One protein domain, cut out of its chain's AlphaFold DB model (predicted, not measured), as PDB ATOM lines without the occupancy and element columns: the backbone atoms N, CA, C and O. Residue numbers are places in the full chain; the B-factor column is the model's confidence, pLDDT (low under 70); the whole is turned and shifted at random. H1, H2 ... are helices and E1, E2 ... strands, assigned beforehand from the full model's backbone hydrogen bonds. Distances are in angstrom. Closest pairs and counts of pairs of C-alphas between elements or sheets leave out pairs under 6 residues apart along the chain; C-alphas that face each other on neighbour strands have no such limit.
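AT A GLANCE: This is residues 2 to 103 of the 112 residues of an uncharacterized protein of Burkholderia pseudomallei 406e (UniProt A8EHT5). One twisted antiparallel sheet of five strands has helix H1 laid across one face, and H2 folds back on H1 without reaching the sheet. Long E4 has short E2 and E3 along one side and E5, then E1, on the other; little H3 only grazes the sheet. The 102 printed residues run H1, H2, E1, E2, E3, E4, E5, H3, a mixed class of helices and strands. The whole is compact, with a radius of gyration of the C-alphas of 13.5 A and spans of 40 by 29 by 26 A.

IN THESE COORDINATES: Find C-alpha 65 at (-40.539, -20.003, -42.258); from there E4 runs 30.6 A to residue 75. E5 is residues 78 to 85, 22.1 A, and E1 residues 38 to 44, 20.3 A. E2 is residues 52 to 54 and E3 residues 58 to 62. H1 starts at C-alpha 2 (-20.215, -21.368, -30.625) and runs 20.1 A to residue 15. H2 is residues 23 to 31, 12.0 A; H3, residues 92 to 95, ends at C-alpha 95 (-33.555, -15.758, -21.101).

HOW THE PARTS SIT: E3, E4 and E5 form a meander, each strand the antiparallel neighbour of the one before; look for N 60 and O 68 at 2.8 A, and N 73 and O 80 at 2.8 A. E2 pairs with E4 through N 53 and O 74, 2.9 A, and E1 with E5 through N 41 and O 81, 2.9 A. H1 is on the sheet at a height of 9.8 A, across the strands at 79 degrees to E1 on the local plane. H1 and H2, a helical hairpin, touch at the C-alphas of Leu 3 and Ile 29, 5.9 A, their closest. In both, every O i to N i+4 pair is within hydrogen-bond range; H3 is too short for one.

THE WHOLE: The C-alphas farthest apart, those of Val 49 and Asp 63, are 41.2 A apart. The printed part has no cut, no link is long, and no printed residue is under 70 in pLDDT.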
ATOM      1  N   HIS A   2     -19.078 -21.763 -29.768       95.44
ATOM      2  CA  HIS A   2     -20.215 -21.368 -30.625       95.44
ATOM      3  C   HIS A   2     -20.170 -21.966 -32.045       95.44
ATOM      4  O   HIS A   2     -21.061 -22.729 -32.393       95.44
ATOM      5  N   LEU A   3     -19.072 -21.762 -32.786       97.38
ATOM      6  CA  LEU A   3     -18.905 -22.296 -34.150       97.38
ATOM      7  C   LEU A   3     -18.968 -23.828 -34.254       97.38
ATOM      8  O   LEU A   3     -19.376 -24.359 -35.283       97.38
ATOM      9  N   TYR A   4     -18.592 -24.548 -33.191       97.06
ATOM     10  CA  TYR A   4     -18.737 -26.005 -33.152       97.06
ATOM     11  C   TYR A   4     -20.219 -26.397 -33.197       97.06
ATOM     12  O   TYR A   4     -20.616 -27.214 -34.025       97.06
ATOM     13  N   PHE A   5     -21.048 -25.747 -32.375       97.69
ATOM     14  CA  PHE A   5     -22.493 -25.967 -32.387       97.69
ATOM     15  C   PHE A   5     -23.166 -25.388 -33.635       97.69
ATOM     16  O   PHE A   5     -24.114 -25.990 -34.118       97.69
ATOM     17  N   THR A   6     -22.643 -24.305 -34.224       98.44
ATOM     18  CA  THR A   6     -23.079 -23.826 -35.550       98.44
ATOM     19  C   THR A   6     -22.908 -24.905 -36.613       98.44
ATOM     20  O   THR A   6     -23.838 -25.164 -37.373       98.44
ATOM     21  N   LYS A   7     -21.751 -25.578 -36.635       98.31
ATOM     22  CA  LYS A   7     -21.485 -26.676 -37.567       98.31
ATOM     23  C   LYS A   7     -22.427 -27.856 -37.341       98.31
ATOM     24  O   LYS A   7     -23.042 -28.312 -38.296       98.31
ATOM     25  N   LEU A   8     -22.551 -28.344 -36.103       97.75
ATOM     26  CA  LEU A   8     -23.421 -29.490 -35.810       97.75
ATOM     27  C   LEU A   8     -24.889 -29.197 -36.130       97.75
ATOM     28  O   LEU A   8     -25.524 -29.988 -36.818       97.75
ATOM     29  N   PHE A   9     -25.393 -28.038 -35.702       98.38
ATOM     30  CA  PHE A   9     -26.757 -27.611 -36.000       98.38
ATOM     31  C   PHE A   9     -27.001 -27.516 -37.511       98.38
ATOM     32  O   PHE A   9     -27.992 -28.042 -38.003       98.38
ATOM     33  N   GLY A  10     -26.075 -26.913 -38.266       98.19
ATOM     34  CA  GLY A  10     -26.176 -26.834 -39.725       98.19
ATOM     35  C   GLY A  10     -26.216 -28.207 -40.403       98.19
ATOM     36  O   GLY A  10     -27.014 -28.405 -41.314       98.19
ATOM     37  N   CYS A  11     -25.413 -29.172 -39.942       97.88
ATOM     38  CA  CYS A  11     -25.471 -30.547 -40.447       97.88
ATOM     39  C   CYS A  11     -26.845 -31.185 -40.205       97.88
ATOM     40  O   CYS A  11     -27.413 -31.744 -41.137       97.88
ATOM     41  N   LEU A  12     -27.393 -31.045 -38.996       98.12
ATOM     42  CA  LEU A  12     -28.710 -31.586 -38.642       98.12
ATOM     43  C   LEU A  12     -29.846 -30.929 -39.438       98.12
ATOM     44  O   LEU A  12     -30.787 -31.608 -39.836       98.12
ATOM     45  N   VAL A  13     -29.750 -29.627 -39.718       98.12
ATOM     46  CA  VAL A  13     -30.699 -28.918 -40.591       98.12
ATOM     47  C   VAL A  13     -30.709 -29.515 -41.998       98.12
ATOM     48  O   VAL A  13     -31.784 -29.767 -42.541       98.12
ATOM     49  N   VAL A  14     -29.528 -29.766 -42.576       98.12
ATOM     50  CA  VAL A  14     -29.404 -30.378 -43.910       98.12
ATOM     51  C   VAL A  14     -29.926 -31.813 -43.905       98.12
ATOM     52  O   VAL A  14     -30.700 -32.180 -44.784       98.12
ATOM     53  N   GLU A  15     -29.524 -32.615 -42.920       97.50
ATOM     54  CA  GLU A  15     -29.922 -34.019 -42.792       97.50
ATOM     55  C   GLU A  15     -31.436 -34.174 -42.600       97.50
ATOM     56  O   GLU A  15     -32.059 -35.011 -43.247       97.50
ATOM     57  N   GLY A  16     -32.039 -33.323 -41.767       96.06
ATOM     58  CA  GLY A  16     -33.474 -33.327 -41.491       96.06
ATOM     59  C   GLY A  16     -34.339 -32.632 -42.548       96.06
ATOM     60  O   GLY A  16     -35.556 -32.586 -42.387       96.06
ATOM     61  N   GLY A  17     -33.749 -32.049 -43.599       96.00
ATOM     62  CA  GLY A  17     -34.493 -31.282 -44.607       96.00
ATOM     63  C   GLY A  17     -35.256 -30.083 -44.027       96.00
ATOM     64  O   GLY A  17     -36.320 -29.718 -44.530       96.00
ATOM     65  N   ILE A  18     -34.743 -29.486 -42.949       96.81
ATOM     66  CA  ILE A  18     -35.399 -28.386 -42.236       96.81
ATOM     67  C   ILE A  18     -35.247 -27.103 -43.070       96.81
ATOM     68  O   ILE A  18     -34.128 -26.786 -43.477       96.81
ATOM     69  N   PRO A  19     -36.324 -26.327 -43.315       95.81
ATOM     70  CA  PRO A  19     -36.286 -25.167 -44.208       95.81
ATOM     71  C   PRO A  19     -35.662 -23.926 -43.538       95.81
ATOM     72  O   PRO A  19     -36.302 -22.886 -43.373       95.81
ATOM     73  N   ILE A  20     -34.395 -24.042 -43.140       96.69
ATOM     74  CA  ILE A  20     -33.518 -22.960 -42.681       96.69
ATOM     75  C   ILE A  20     -32.418 -22.784 -43.734       96.69
ATOM     76  O   ILE A  20     -31.782 -23.757 -44.133       96.69
ATOM     77  N   ASP A  21     -32.165 -21.546 -44.170       95.94
ATOM     78  CA  ASP A  21     -31.027 -21.248 -45.047       95.94
ATOM     79  C   ASP A  21     -29.708 -21.489 -44.297       95.94
ATOM     80  O   ASP A  21     -29.428 -20.865 -43.272       95.94
ATOM     81  N   THR A  22     -28.901 -22.420 -44.802       97.56
ATOM     82  CA  THR A  22     -27.632 -22.821 -44.186       97.56
ATOM     83  C   THR A  22     -26.441 -22.015 -44.691       97.56
ATOM     84  O   THR A  22     -25.359 -22.114 -44.108       97.56
ATOM     85  N   THR A  23     -26.621 -21.169 -45.710       98.19
ATOM     86  CA  THR A  23     -25.553 -20.318 -46.258       98.19
ATOM     87  C   THR A  23     -24.919 -19.439 -45.175       98.19
ATOM     88  O   THR A  23     -23.699 -19.509 -45.001       98.19
ATOM     89  N   PRO A  24     -25.693 -18.722 -44.331       98.06
ATOM     90  CA  PRO A  24     -25.116 -17.901 -43.267       98.06
ATOM     91  C   PRO A  24     -24.410 -18.730 -42.179       98.06
ATOM     92  O   PRO A  24     -23.452 -18.264 -41.559       98.06
ATOM     93  N   LEU A  25     -24.846 -19.975 -41.938       97.94
ATOM     94  CA  LEU A  25     -24.175 -20.888 -41.001       97.94
ATOM     95  C   LEU A  25     -22.798 -21.300 -41.537       97.94
ATOM     96  O   LEU A  25     -21.823 -21.309 -40.785       97.94
ATOM     97  N   ALA A  26     -22.708 -21.611 -42.832       98.06
ATOM     98  CA  ALA A  26     -21.449 -21.939 -43.490       98.06
ATOM     99  C   ALA A  26     -20.483 -20.744 -43.478       98.06
ATOM    100  O   ALA A  26     -19.313 -20.912 -43.134       98.06
ATOM    101  N   GLU A  27     -20.974 -19.539 -43.773       98.38
ATOM    102  CA  GLU A  27     -20.192 -18.297 -43.713       98.38
ATOM    103  C   GLU A  27     -19.664 -18.004 -42.305       98.38
ATOM    104  O   GLU A  27     -18.503 -17.630 -42.144       98.38
ATOM    105  N   ALA A  28     -20.474 -18.212 -41.264       98.12
ATOM    106  CA  ALA A  28     -20.036 -18.065 -39.876       98.12
ATOM    107  C   ALA A  28     -18.842 -18.986 -39.557       98.12
ATOM    108  O   ALA A  28     -17.860 -18.565 -38.942       98.12
ATOM    109  N   ILE A  29     -18.890 -20.235 -40.028       97.62
ATOM    110  CA  ILE A  29     -17.821 -21.222 -39.822       97.62
ATOM    111  C   ILE A  29     -16.551 -20.821 -40.575       97.62
ATOM    112  O   ILE A  29     -15.473 -20.814 -39.982       97.62
ATOM    113  N   THR A  30     -16.659 -20.486 -41.862       98.00
ATOM    114  CA  THR A  30     -15.495 -20.187 -42.712       98.00
ATOM    115  C   THR A  30     -14.853 -18.845 -42.380       98.00
ATOM    116  O   THR A  30     -13.632 -18.721 -42.446       98.00
ATOM    117  N   SER A  31     -15.646 -17.853 -41.976       97.81
ATOM    118  CA  SER A  31     -15.151 -16.533 -41.570       97.81
ATOM    119  C   SER A  31     -14.673 -16.478 -40.118       97.81
ATOM    120  O   SER A  31     -14.071 -15.485 -39.717       97.81
ATOM    121  N   GLY A  32     -14.962 -17.500 -39.307       96.12
ATOM    122  CA  GLY A  32     -14.652 -17.506 -37.878       96.12
ATOM    123  C   GLY A  32     -15.530 -16.571 -37.032       96.12
ATOM    124  O   GLY A  32     -15.219 -16.348 -35.861       96.12
ATOM    125  N   HIS A  33     -16.620 -16.032 -37.588       96.31
ATOM    126  CA  HIS A  33     -17.517 -15.115 -36.887       96.31
ATOM    127  C   HIS A  33     -18.739 -15.845 -36.313       96.31
ATOM    128  O   HIS A  33     -19.350 -16.658 -37.001       96.31
ATOM    129  N   PRO A  34     -19.159 -15.550 -35.070       96.62
ATOM    130  CA  PRO A  34     -20.364 -16.134 -34.489       96.62
ATOM    131  C   PRO A  34     -21.621 -15.873 -35.329       96.62
ATOM    132  O   PRO A  34     -21.936 -14.722 -35.629       96.62
ATOM    133  N   HIS A  35     -22.387 -16.925 -35.629       97.81
ATOM    134  CA  HIS A  35     -23.683 -16.794 -36.299       97.81
ATOM    135  C   HIS A  35     -24.696 -16.003 -35.445       97.81
ATOM    136  O   HIS A  35     -24.979 -16.432 -34.325       97.81
ATOM    137  N   PRO A  36     -25.308 -14.920 -35.963       96.38
ATOM    138  CA  PRO A  36     -26.079 -13.952 -35.178       96.38
ATOM    139  C   PRO A  36     -27.458 -14.436 -34.723       96.38
ATOM    140  O   PRO A  36     -28.151 -13.691 -34.039       96.38
ATOM    141  N   TYR A  37     -27.902 -15.631 -35.099       97.31
ATOM    142  CA  TYR A  37     -29.197 -16.175 -34.658       97.31
ATOM    143  C   TYR A  37     -29.066 -17.495 -33.911       97.31
ATOM    144  O   TYR A  37     -30.074 -18.133 -33.648       97.31
ATOM    145  N   LEU A  38     -27.841 -17.908 -33.568       97.56
ATOM    146  CA  LEU A  38     -27.612 -19.143 -32.825       97.56
ATOM    147  C   LEU A  38     -27.190 -18.828 -31.388       97.56
ATOM    148  O   LEU A  38     -26.220 -18.103 -31.167       97.56
ATOM    149  N   TYR A  39     -27.880 -19.403 -30.416       96.00
ATOM    150  CA  TYR A  39     -27.663 -19.199 -28.988       96.00
ATOM    151  C   TYR A  39     -27.476 -20.546 -28.296       96.00
ATOM    152  O   TYR A  39     -27.978 -21.564 -28.769       96.00
ATOM    153  N   LEU A  40     -26.753 -20.554 -27.178       95.38
ATOM    154  CA  LEU A  40     -26.475 -21.767 -26.410       95.38
ATOM    155  C   LEU A  40     -26.870 -21.562 -24.952       95.38
ATOM    156  O   LEU A  40     -26.377 -20.634 -24.322       95.38
ATOM    157  N   ALA A  41     -27.689 -22.443 -24.395       93.75
ATOM    158  CA  ALA A  41     -27.860 -22.548 -22.949       93.75
ATOM    159  C   ALA A  41     -27.167 -23.813 -22.439       93.75
ATOM    160  O   ALA A  41     -27.167 -24.846 -23.108       93.75
ATOM    161  N   PHE A  42     -26.566 -23.717 -21.255       91.75
ATOM    162  CA  PHE A  42     -25.800 -24.794 -20.643       91.75
ATOM    163  C   PHE A  42     -26.443 -25.184 -19.325       91.75
ATOM    164  O   PHE A  42     -26.799 -24.332 -18.510       91.75
ATOM    165  N   GLY A  43     -26.531 -26.478 -19.089       90.56
ATOM    166  CA  GLY A  43     -27.013 -27.003 -17.832       90.56
ATOM    167  C   GLY A  43     -26.344 -28.307 -17.480       90.56
ATOM    168  O   GLY A  43     -25.546 -28.860 -18.239       90.56
ATOM    169  N   GLN A  44     -26.650 -28.751 -16.272       89.06
ATOM    170  CA  GLN A  44     -26.174 -30.015 -15.753       89.06
ATOM    171  C   GLN A  44     -27.370 -30.941 -15.571       89.06
ATOM    172  O   GLN A  44     -28.290 -30.622 -14.815       89.06
ATOM    173  N   LEU A  45     -27.346 -32.073 -16.261       84.69
ATOM    174  CA  LEU A  45     -28.360 -33.111 -16.169       84.69
ATOM    175  C   LEU A  45     -27.662 -34.397 -15.747       84.69
ATOM    176  O   LEU A  45     -26.916 -34.964 -16.531       84.69
ATOM    177  N   ALA A  46     -27.880 -34.830 -14.504       84.25
ATOM    178  CA  ALA A  46     -27.283 -36.062 -14.004       84.25
ATOM    179  C   ALA A  46     -27.866 -37.254 -14.770       84.25
ATOM    180  O   ALA A  46     -29.049 -37.573 -14.613       84.25
ATOM    181  N   MET A  47     -27.041 -37.895 -15.594       78.12
ATOM    182  CA  MET A  47     -27.457 -39.054 -16.372       78.12
ATOM    183  C   MET A  47     -27.041 -40.340 -15.648       78.12
ATOM    184  O   MET A  47     -25.932 -40.429 -15.128       78.12
ATOM    185  N   PRO A  48     -27.901 -41.374 -15.610       79.12
ATOM    186  CA  PRO A  48     -27.576 -42.635 -14.940       79.12
ATOM    187  C   PRO A  48     -26.454 -43.418 -15.643       79.12
ATOM    188  O   PRO A  48     -25.937 -44.383 -15.085       79.12
ATOM    189  N   VAL A  49     -26.105 -43.031 -16.874       82.88
ATOM    190  CA  VAL A  49     -25.081 -43.654 -17.713       82.88
ATOM    191  C   VAL A  49     -24.306 -42.547 -18.426       82.88
ATOM    192  O   VAL A  49     -24.911 -41.591 -18.912       82.88
ATOM    193  N   GLU A  50     -22.983 -42.691 -18.535       83.81
ATOM    194  CA  GLU A  50     -22.173 -41.824 -19.395       83.81
ATOM    195  C   GLU A  50     -22.587 -42.026 -20.857       83.81
ATOM    196  O   GLU A  50     -22.333 -43.070 -21.458       83.81
ATOM    197  N   MET A  51     -23.257 -41.027 -21.433       85.38
ATOM    198  CA  MET A  51     -23.729 -41.079 -22.813       85.38
ATOM    199  C   MET A  51     -23.475 -39.770 -23.550       85.38
ATOM    200  O   MET A  51     -23.452 -38.692 -22.953       85.38
ATOM    201  N   ALA A  52     -23.303 -39.884 -24.865       89.38
ATOM    202  CA  ALA A  52     -23.356 -38.767 -25.795       89.38
ATOM    203  C   ALA A  52     -24.599 -38.938 -26.676       89.38
ATOM    204  O   ALA A  52     -24.778 -39.989 -27.291       89.38
ATOM    205  N   SER A  53     -25.478 -37.942 -26.708       90.38
ATOM    206  CA  SER A  53     -26.748 -38.027 -27.438       90.38
ATOM    207  C   SER A  53     -27.239 -36.649 -27.867       90.38
ATOM    208  O   SER A  53     -26.901 -35.642 -27.248       90.38
ATOM    209  N   GLY A  54     -28.038 -36.614 -28.929       92.81
ATOM    210  CA  GLY A  54     -28.773 -35.437 -29.367       92.81
ATOM    211  C   GLY A  54     -30.257 -35.765 -29.515       92.81
ATOM    212  O   GLY A  54     -30.595 -36.888 -29.884       92.81
ATOM    213  N   SER A  55     -31.128 -34.800 -29.228       94.94
ATOM    214  CA  SER A  55     -32.543 -34.887 -29.599       94.94
ATOM    215  C   SER A  55     -32.725 -34.673 -31.103       94.94
ATOM    216  O   SER A  55     -31.805 -34.219 -31.789       94.94
ATOM    217  N   ASP A  56     -33.945 -34.890 -31.589       96.50
ATOM    218  CA  ASP A  56     -34.385 -34.284 -32.845       96.50
ATOM    219  C   ASP A  56     -34.398 -32.749 -32.722       96.50
ATOM    220  O   ASP A  56     -34.421 -32.195 -31.612       96.50
ATOM    221  N   ILE A  57     -34.376 -32.051 -33.861       97.50
ATOM    222  CA  ILE A  57     -34.620 -30.605 -33.891       97.50
ATOM    223  C   ILE A  57     -36.128 -30.373 -33.833       97.50
ATOM    224  O   ILE A  57     -36.856 -30.787 -34.734       97.50
ATOM    225  N   ASP A  58     -36.573 -29.635 -32.821       97.00
ATOM    226  CA  ASP A  58     -37.937 -29.116 -32.771       97.00
ATOM    227  C   ASP A  58     -37.985 -27.700 -33.360       97.00
ATOM    228  O   ASP A  58     -37.059 -26.906 -33.165       97.00
ATOM    229  N   THR A  59     -39.045 -27.379 -34.107       97.06
ATOM    230  CA  THR A  59     -39.168 -26.105 -34.835       97.06
ATOM    231  C   THR A  59     -40.506 -25.433 -34.582       97.06
ATOM    232  O   THR A  59     -41.551 -26.075 -34.526       97.06
ATOM    233  N   ALA A  60     -40.489 -24.105 -34.521       95.69
ATOM    234  CA  ALA A  60     -41.686 -23.287 -34.607       95.69
ATOM    235  C   ALA A  60     -41.626 -22.426 -35.867       95.69
ATOM    236  O   ALA A  60     -40.613 -21.778 -36.153       95.69
ATOM    237  N   GLN A  61     -42.728 -22.418 -36.615       94.56
ATOM    238  CA  GLN A  61     -42.822 -21.722 -37.892       94.56
ATOM    239  C   GLN A  61     -43.810 -20.559 -37.835       94.56
ATOM    240  O   GLN A  61     -44.848 -20.645 -37.181       94.56
ATOM    241  N   VAL A  62     -43.492 -19.495 -38.568       90.88
ATOM    242  CA  VAL A  62     -44.369 -18.353 -38.844       90.88
ATOM    243  C   VAL A  62     -44.359 -18.146 -40.355       90.88
ATOM    244  O   VAL A  62     -43.290 -18.061 -40.958       90.88
ATOM    245  N   ASP A  63     -45.537 -18.135 -40.978       89.88
ATOM    246  CA  ASP A  63     -45.704 -17.960 -42.429       89.88
ATOM    247  C   ASP A  63     -44.835 -18.907 -43.284       89.88
ATOM    248  O   ASP A  63     -44.221 -18.511 -44.276       89.88
ATOM    249  N   GLY A  64     -44.741 -20.176 -42.867       87.94
ATOM    250  CA  GLY A  64     -43.966 -21.214 -43.562       87.94
ATOM    251  C   GLY A  64     -42.445 -21.076 -43.434       87.94
ATOM    252  O   GLY A  64     -41.705 -21.780 -44.119       87.94
ATOM    253  N   LYS A  65     -41.961 -20.177 -42.571       91.88
ATOM    254  CA  LYS A  65     -40.539 -20.003 -42.258       91.88
ATOM    255  C   LYS A  65     -40.266 -20.438 -40.832       91.88
ATOM    256  O   LYS A  65     -41.040 -20.126 -39.932       91.88
ATOM    257  N   VAL A  66     -39.141 -21.109 -40.606       96.69
ATOM    258  CA  VAL A  66     -38.703 -21.454 -39.249       96.69
ATOM    259  C   VAL A  66     -38.278 -20.179 -38.521       96.69
ATOM    260  O   VAL A  66     -37.247 -19.584 -38.840       96.69
ATOM    261  N   ALA A  67     -39.089 -19.751 -37.555       96.56
ATOM    262  CA  ALA A  67     -38.809 -18.592 -36.711       96.56
ATOM    263  C   ALA A  67     -37.929 -18.970 -35.514       96.56
ATOM    264  O   ALA A  67     -37.075 -18.190 -35.086       96.56
ATOM    265  N   PHE A  68     -38.093 -20.201 -35.026       97.69
ATOM    266  CA  PHE A  68     -37.326 -20.760 -33.925       97.69
ATOM    267  C   PHE A  68     -37.047 -22.246 -34.153       97.69
ATOM    268  O   PHE A  68     -37.902 -22.965 -34.671       97.69
ATOM    269  N   ALA A  69     -35.877 -22.715 -33.732       97.81
ATOM    270  CA  ALA A  69     -35.572 -24.135 -33.642       97.81
ATOM    271  C   ALA A  69     -34.706 -24.429 -32.416       97.81
ATOM    272  O   ALA A  69     -33.894 -23.595 -32.012       97.81
ATOM    273  N   THR A  70     -34.859 -25.615 -31.837       97.62
ATOM    274  CA  THR A  70     -34.150 -26.028 -30.625       97.62
ATOM    275  C   THR A  70     -33.633 -27.453 -30.765       97.62
ATOM    276  O   THR A  70     -34.298 -28.315 -31.333       97.62
ATOM    277  N   TRP A  71     -32.434 -27.694 -30.247       97.81
ATOM    278  CA  TRP A  71     -31.767 -28.990 -30.278       97.81
ATOM    279  C   TRP A  71     -31.017 -29.222 -28.973       97.81
ATOM    280  O   TRP A  71     -30.174 -28.411 -28.584       97.81
ATOM    281  N   PHE A  72     -31.303 -30.334 -28.300       95.31
ATOM    282  CA  PHE A  72     -30.606 -30.712 -27.079       95.31
ATOM    283  C   PHE A  72     -29.455 -31.654 -27.398       95.31
ATOM    284  O   PHE A  72     -29.639 -32.661 -28.071       95.31
ATOM    285  N   TYR A  73     -28.281 -31.346 -26.862       95.12
ATOM    286  CA  TYR A  73     -27.073 -32.148 -26.971       95.12
ATOM    287  C   TYR A  73     -26.529 -32.450 -25.578       95.12
ATOM    288  O   TYR A  73     -26.297 -31.534 -24.792       95.12
ATOM    289  N   ASN A  74     -26.308 -33.726 -25.276       92.69
ATOM    290  CA  ASN A  74     -25.824 -34.193 -23.983       92.69
ATOM    291  C   ASN A  74     -24.503 -34.948 -24.146       92.69
ATOM    292  O   ASN A  74     -24.378 -35.764 -25.060       92.69
ATOM    293  N   VAL A  75     -23.543 -34.702 -23.250       91.88
ATOM    294  CA  VAL A  75     -22.294 -35.472 -23.111       91.88
ATOM    295  C   VAL A  75     -21.966 -35.623 -21.630       91.88
ATOM    296  O   VAL A  75     -21.602 -34.649 -20.968       91.88
ATOM    297  N   GLY A  76     -22.079 -36.846 -21.110       90.12
ATOM    298  CA  GLY A  76     -22.029 -37.075 -19.666       90.12
ATOM    299  C   GLY A  76     -23.123 -36.260 -18.974       90.12
ATOM    300  O   GLY A  76     -24.270 -36.281 -19.415       90.12
ATOM    301  N   ASP A  77     -22.750 -35.489 -17.953       90.50
ATOM    302  CA  ASP A  77     -23.687 -34.622 -17.229       90.50
ATOM    303  C   ASP A  77     -23.876 -33.233 -17.864       90.50
ATOM    304  O   ASP A  77     -24.663 -32.423 -17.369       90.50
ATOM    305  N   LEU A  78     -23.137 -32.910 -18.930       90.81
ATOM    306  CA  LEU A  78     -23.284 -31.639 -19.634       90.81
ATOM    307  C   LEU A  78     -24.469 -31.721 -20.592       90.81
ATOM    308  O   LEU A  78     -24.433 -32.490 -21.550       90.81
ATOM    309  N   ALA A  79     -25.446 -30.843 -20.390       92.50
ATOM    310  CA  ALA A  79     -26.559 -30.626 -21.298       92.50
ATOM    311  C   ALA A  79     -26.419 -29.255 -21.975       92.50
ATOM    312  O   ALA A  79     -26.165 -28.235 -21.327       92.50
ATOM    313  N   VAL A  80     -26.579 -29.226 -23.294       94.75
ATOM    314  CA  VAL A  80     -26.513 -28.019 -24.119       94.75
ATOM    315  C   VAL A  80     -27.807 -27.900 -24.901       94.75
ATOM    316  O   VAL A  80     -28.143 -28.783 -25.684       94.75
ATOM    317  N   ASN A  81     -28.514 -26.791 -24.720       95.69
ATOM    318  CA  ASN A  81     -29.623 -26.421 -25.583       95.69
ATOM    319  C   ASN A  81     -29.121 -25.445 -26.655       95.69
ATOM    320  O   ASN A  81     -28.731 -24.316 -26.344       95.69
ATOM    321  N   VAL A  82     -29.116 -25.893 -27.907       97.50
ATOM    322  CA  VAL A  82     -28.770 -25.098 -29.083       97.50
ATOM    323  C   VAL A  82     -30.047 -24.524 -29.674       97.50
ATOM    324  O   VAL A  82     -30.925 -25.265 -30.102       97.50
ATOM    325  N   MET A  83     -30.135 -23.200 -29.727       97.88
ATOM    326  CA  MET A  83     -31.331 -22.491 -30.173       97.88
ATOM    327  C   MET A  83     -31.020 -21.618 -31.383       97.88
ATOM    328  O   MET A  83     -30.161 -20.738 -31.316       97.88
ATOM    329  N   TYR A  84     -31.749 -21.824 -32.475       98.19
ATOM    330  CA  TYR A  84     -31.864 -20.866 -33.567       98.19
ATOM    331  C   TYR A  84     -33.081 -19.975 -33.307       98.19
ATOM    332  O   TYR A  84     -34.175 -20.489 -33.091       98.19
ATOM    333  N   ALA A  85     -32.909 -18.656 -33.322       97.19
ATOM    334  CA  ALA A  85     -33.990 -17.714 -33.043       97.19
ATOM    335  C   ALA A  85     -33.873 -16.456 -33.908       97.19
ATOM    336  O   ALA A  85     -32.887 -15.714 -33.808       97.19
ATOM    337  N   LEU A  86     -34.891 -16.204 -34.735       95.25
ATOM    338  CA  LEU A  86     -35.013 -14.955 -35.481       95.25
ATOM    339  C   LEU A  86     -35.253 -13.761 -34.536       95.25
ATOM    340  O   LEU A  86     -35.764 -13.936 -33.424       95.25
ATOM    341  N   PRO A  87     -34.905 -12.528 -34.957       91.62
ATOM    342  CA  PRO A  87     -35.193 -11.330 -34.173       91.62
ATOM    343  C   PRO A  87     -36.678 -11.234 -33.802       91.62
ATOM    344  O   PRO A  87     -37.539 -11.308 -34.673       91.62
ATOM    345  N   GLY A  88     -36.962 -11.038 -32.513       88.69
ATOM    346  CA  GLY A  88     -38.325 -10.923 -31.986       88.69
ATOM    347  C   GLY A  88     -38.855 -12.172 -31.277       88.69
ATOM    348  O   GLY A  88     -39.831 -12.049 -30.541       88.69
ATOM    349  N   GLU A  89     -38.210 -13.337 -31.414       91.38
ATOM    350  CA  GLU A  89     -38.569 -14.529 -30.631       91.38
ATOM    351  C   GLU A  89     -38.313 -14.321 -29.128       91.38
ATOM    352  O   GLU A  89     -37.245 -13.863 -28.719       91.38
ATOM    353  N   GLN A  90     -39.286 -14.702 -28.295       84.88
ATOM    354  CA  GLN A  90     -39.248 -14.560 -26.831       84.88
ATOM    355  C   GLN A  90     -39.496 -15.908 -26.145       84.88
ATOM    356  O   GLN A  90     -40.448 -16.093 -25.390       84.88
ATOM    357  N   ARG A  91     -38.664 -16.905 -26.460       87.62
ATOM    358  CA  ARG A  91     -38.727 -18.223 -25.814       87.62
ATOM    359  C   ARG A  91     -38.058 -18.165 -24.447       87.62
ATOM    360  O   ARG A  91     -36.976 -17.602 -24.332       87.62
ATOM    361  N   GLN A  92     -38.638 -18.833 -23.451       83.19
ATOM    362  CA  GLN A  92     -38.077 -18.890 -22.095       83.19
ATOM    363  C   GLN A  92     -36.613 -19.371 -22.083       83.19
ATOM    364  O   GLN A  92     -35.783 -18.831 -21.360       83.19
ATOM    365  N   GLY A  93     -36.259 -20.326 -22.954       80.44
ATOM    366  CA  GLY A  93     -34.877 -20.798 -23.098       80.44
ATOM    367  C   GLY A  93     -33.870 -19.705 -23.490       80.44
ATOM    368  O   GLY A  93     -32.700 -19.807 -23.128       80.44
ATOM    369  N   LEU A  94     -34.310 -18.636 -24.167       86.38
ATOM    370  CA  LEU A  94     -33.455 -17.511 -24.559       86.38
ATOM    371  C   LEU A  94     -33.077 -16.604 -23.380       86.38
ATOM    372  O   LEU A  94     -32.052 -15.932 -23.463       86.38
ATOM    373  N   GLU A  95     -33.835 -16.603 -22.277       86.62
ATOM    374  CA  GLU A  95     -33.555 -15.758 -21.101       86.62
ATOM    375  C   GLU A  95     -32.207 -16.086 -20.448       86.62
ATOM    376  O   GLU A  95     -31.521 -15.206 -19.927       86.62
ATOM    377  N   VAL A  96     -31.817 -17.360 -20.496       86.94
ATOM    378  CA  VAL A  96     -30.557 -17.872 -19.938       86.94
ATOM    379  C   VAL A  96     -29.535 -18.220 -21.021       86.94
ATOM    380  O   VAL A  96     -28.457 -18.734 -20.718       86.94
ATOM    381  N   ALA A  97     -29.867 -17.968 -22.288       91.12
ATOM    382  CA  ALA A  97     -29.015 -18.331 -23.401       91.12
ATOM    383  C   ALA A  97     -27.829 -17.375 -23.542       91.12
ATOM    384  O   ALA A  97     -27.914 -16.165 -23.344       91.12
ATOM    385  N   TRP A  98     -26.705 -17.943 -23.948       92.94
ATOM    386  CA  TRP A  98     -25.463 -17.247 -24.207       92.94
ATOM    387  C   TRP A  98     -25.211 -17.112 -25.708       92.94
ATOM    388  O   TRP A  98     -25.445 -18.027 -26.502       92.94
ATOM    389  N   HIS A  99     -24.636 -15.973 -26.083       93.00
ATOM    390  CA  HIS A  99     -24.076 -15.735 -27.403       93.00
ATOM    391  C   HIS A  99     -22.776 -14.925 -27.275       93.00
ATOM    392  O   HIS A  99     -22.737 -13.981 -26.489       93.00
ATOM    393  N   PRO A 100     -21.736 -15.179 -28.099       91.88
ATOM    394  CA  PRO A 100     -20.468 -14.439 -28.051       91.88
ATOM    395  C   PRO A 100     -20.536 -12.896 -28.000       91.88
ATOM    396  O   PRO A 100     -19.720 -12.279 -27.324       91.88
ATOM    397  N   ARG A 101     -21.511 -12.255 -28.663       89.19
ATOM    398  CA  ARG A 101     -21.709 -10.784 -28.631       89.19
ATOM    399  C   ARG A 101     -22.178 -10.250 -27.274       89.19
ATOM    400  O   ARG A 101     -22.068  -9.056 -27.039       89.19
ATOM    401  N   MET A 102     -22.650 -11.111 -26.373       85.56
ATOM    402  CA  MET A 102     -22.993 -10.741 -24.993       85.56
ATOM    403  C   MET A 102     -21.741 -10.609 -24.101       85.56
ATOM    404  O   MET A 102     -21.855 -10.297 -22.917       85.56
ATOM    405  N   GLY A 103     -20.543 -10.830 -24.663       75.88
ATOM    406  CA  GLY A 103     -19.257 -10.716 -23.984       75.88
ATOM    407  C   GLY A 103     -18.772 -12.024 -23.354       75.88
ATOM    408  O   GLY A 103     -19.412 -13.077 -23.438       75.88
TER     409      GLY A 103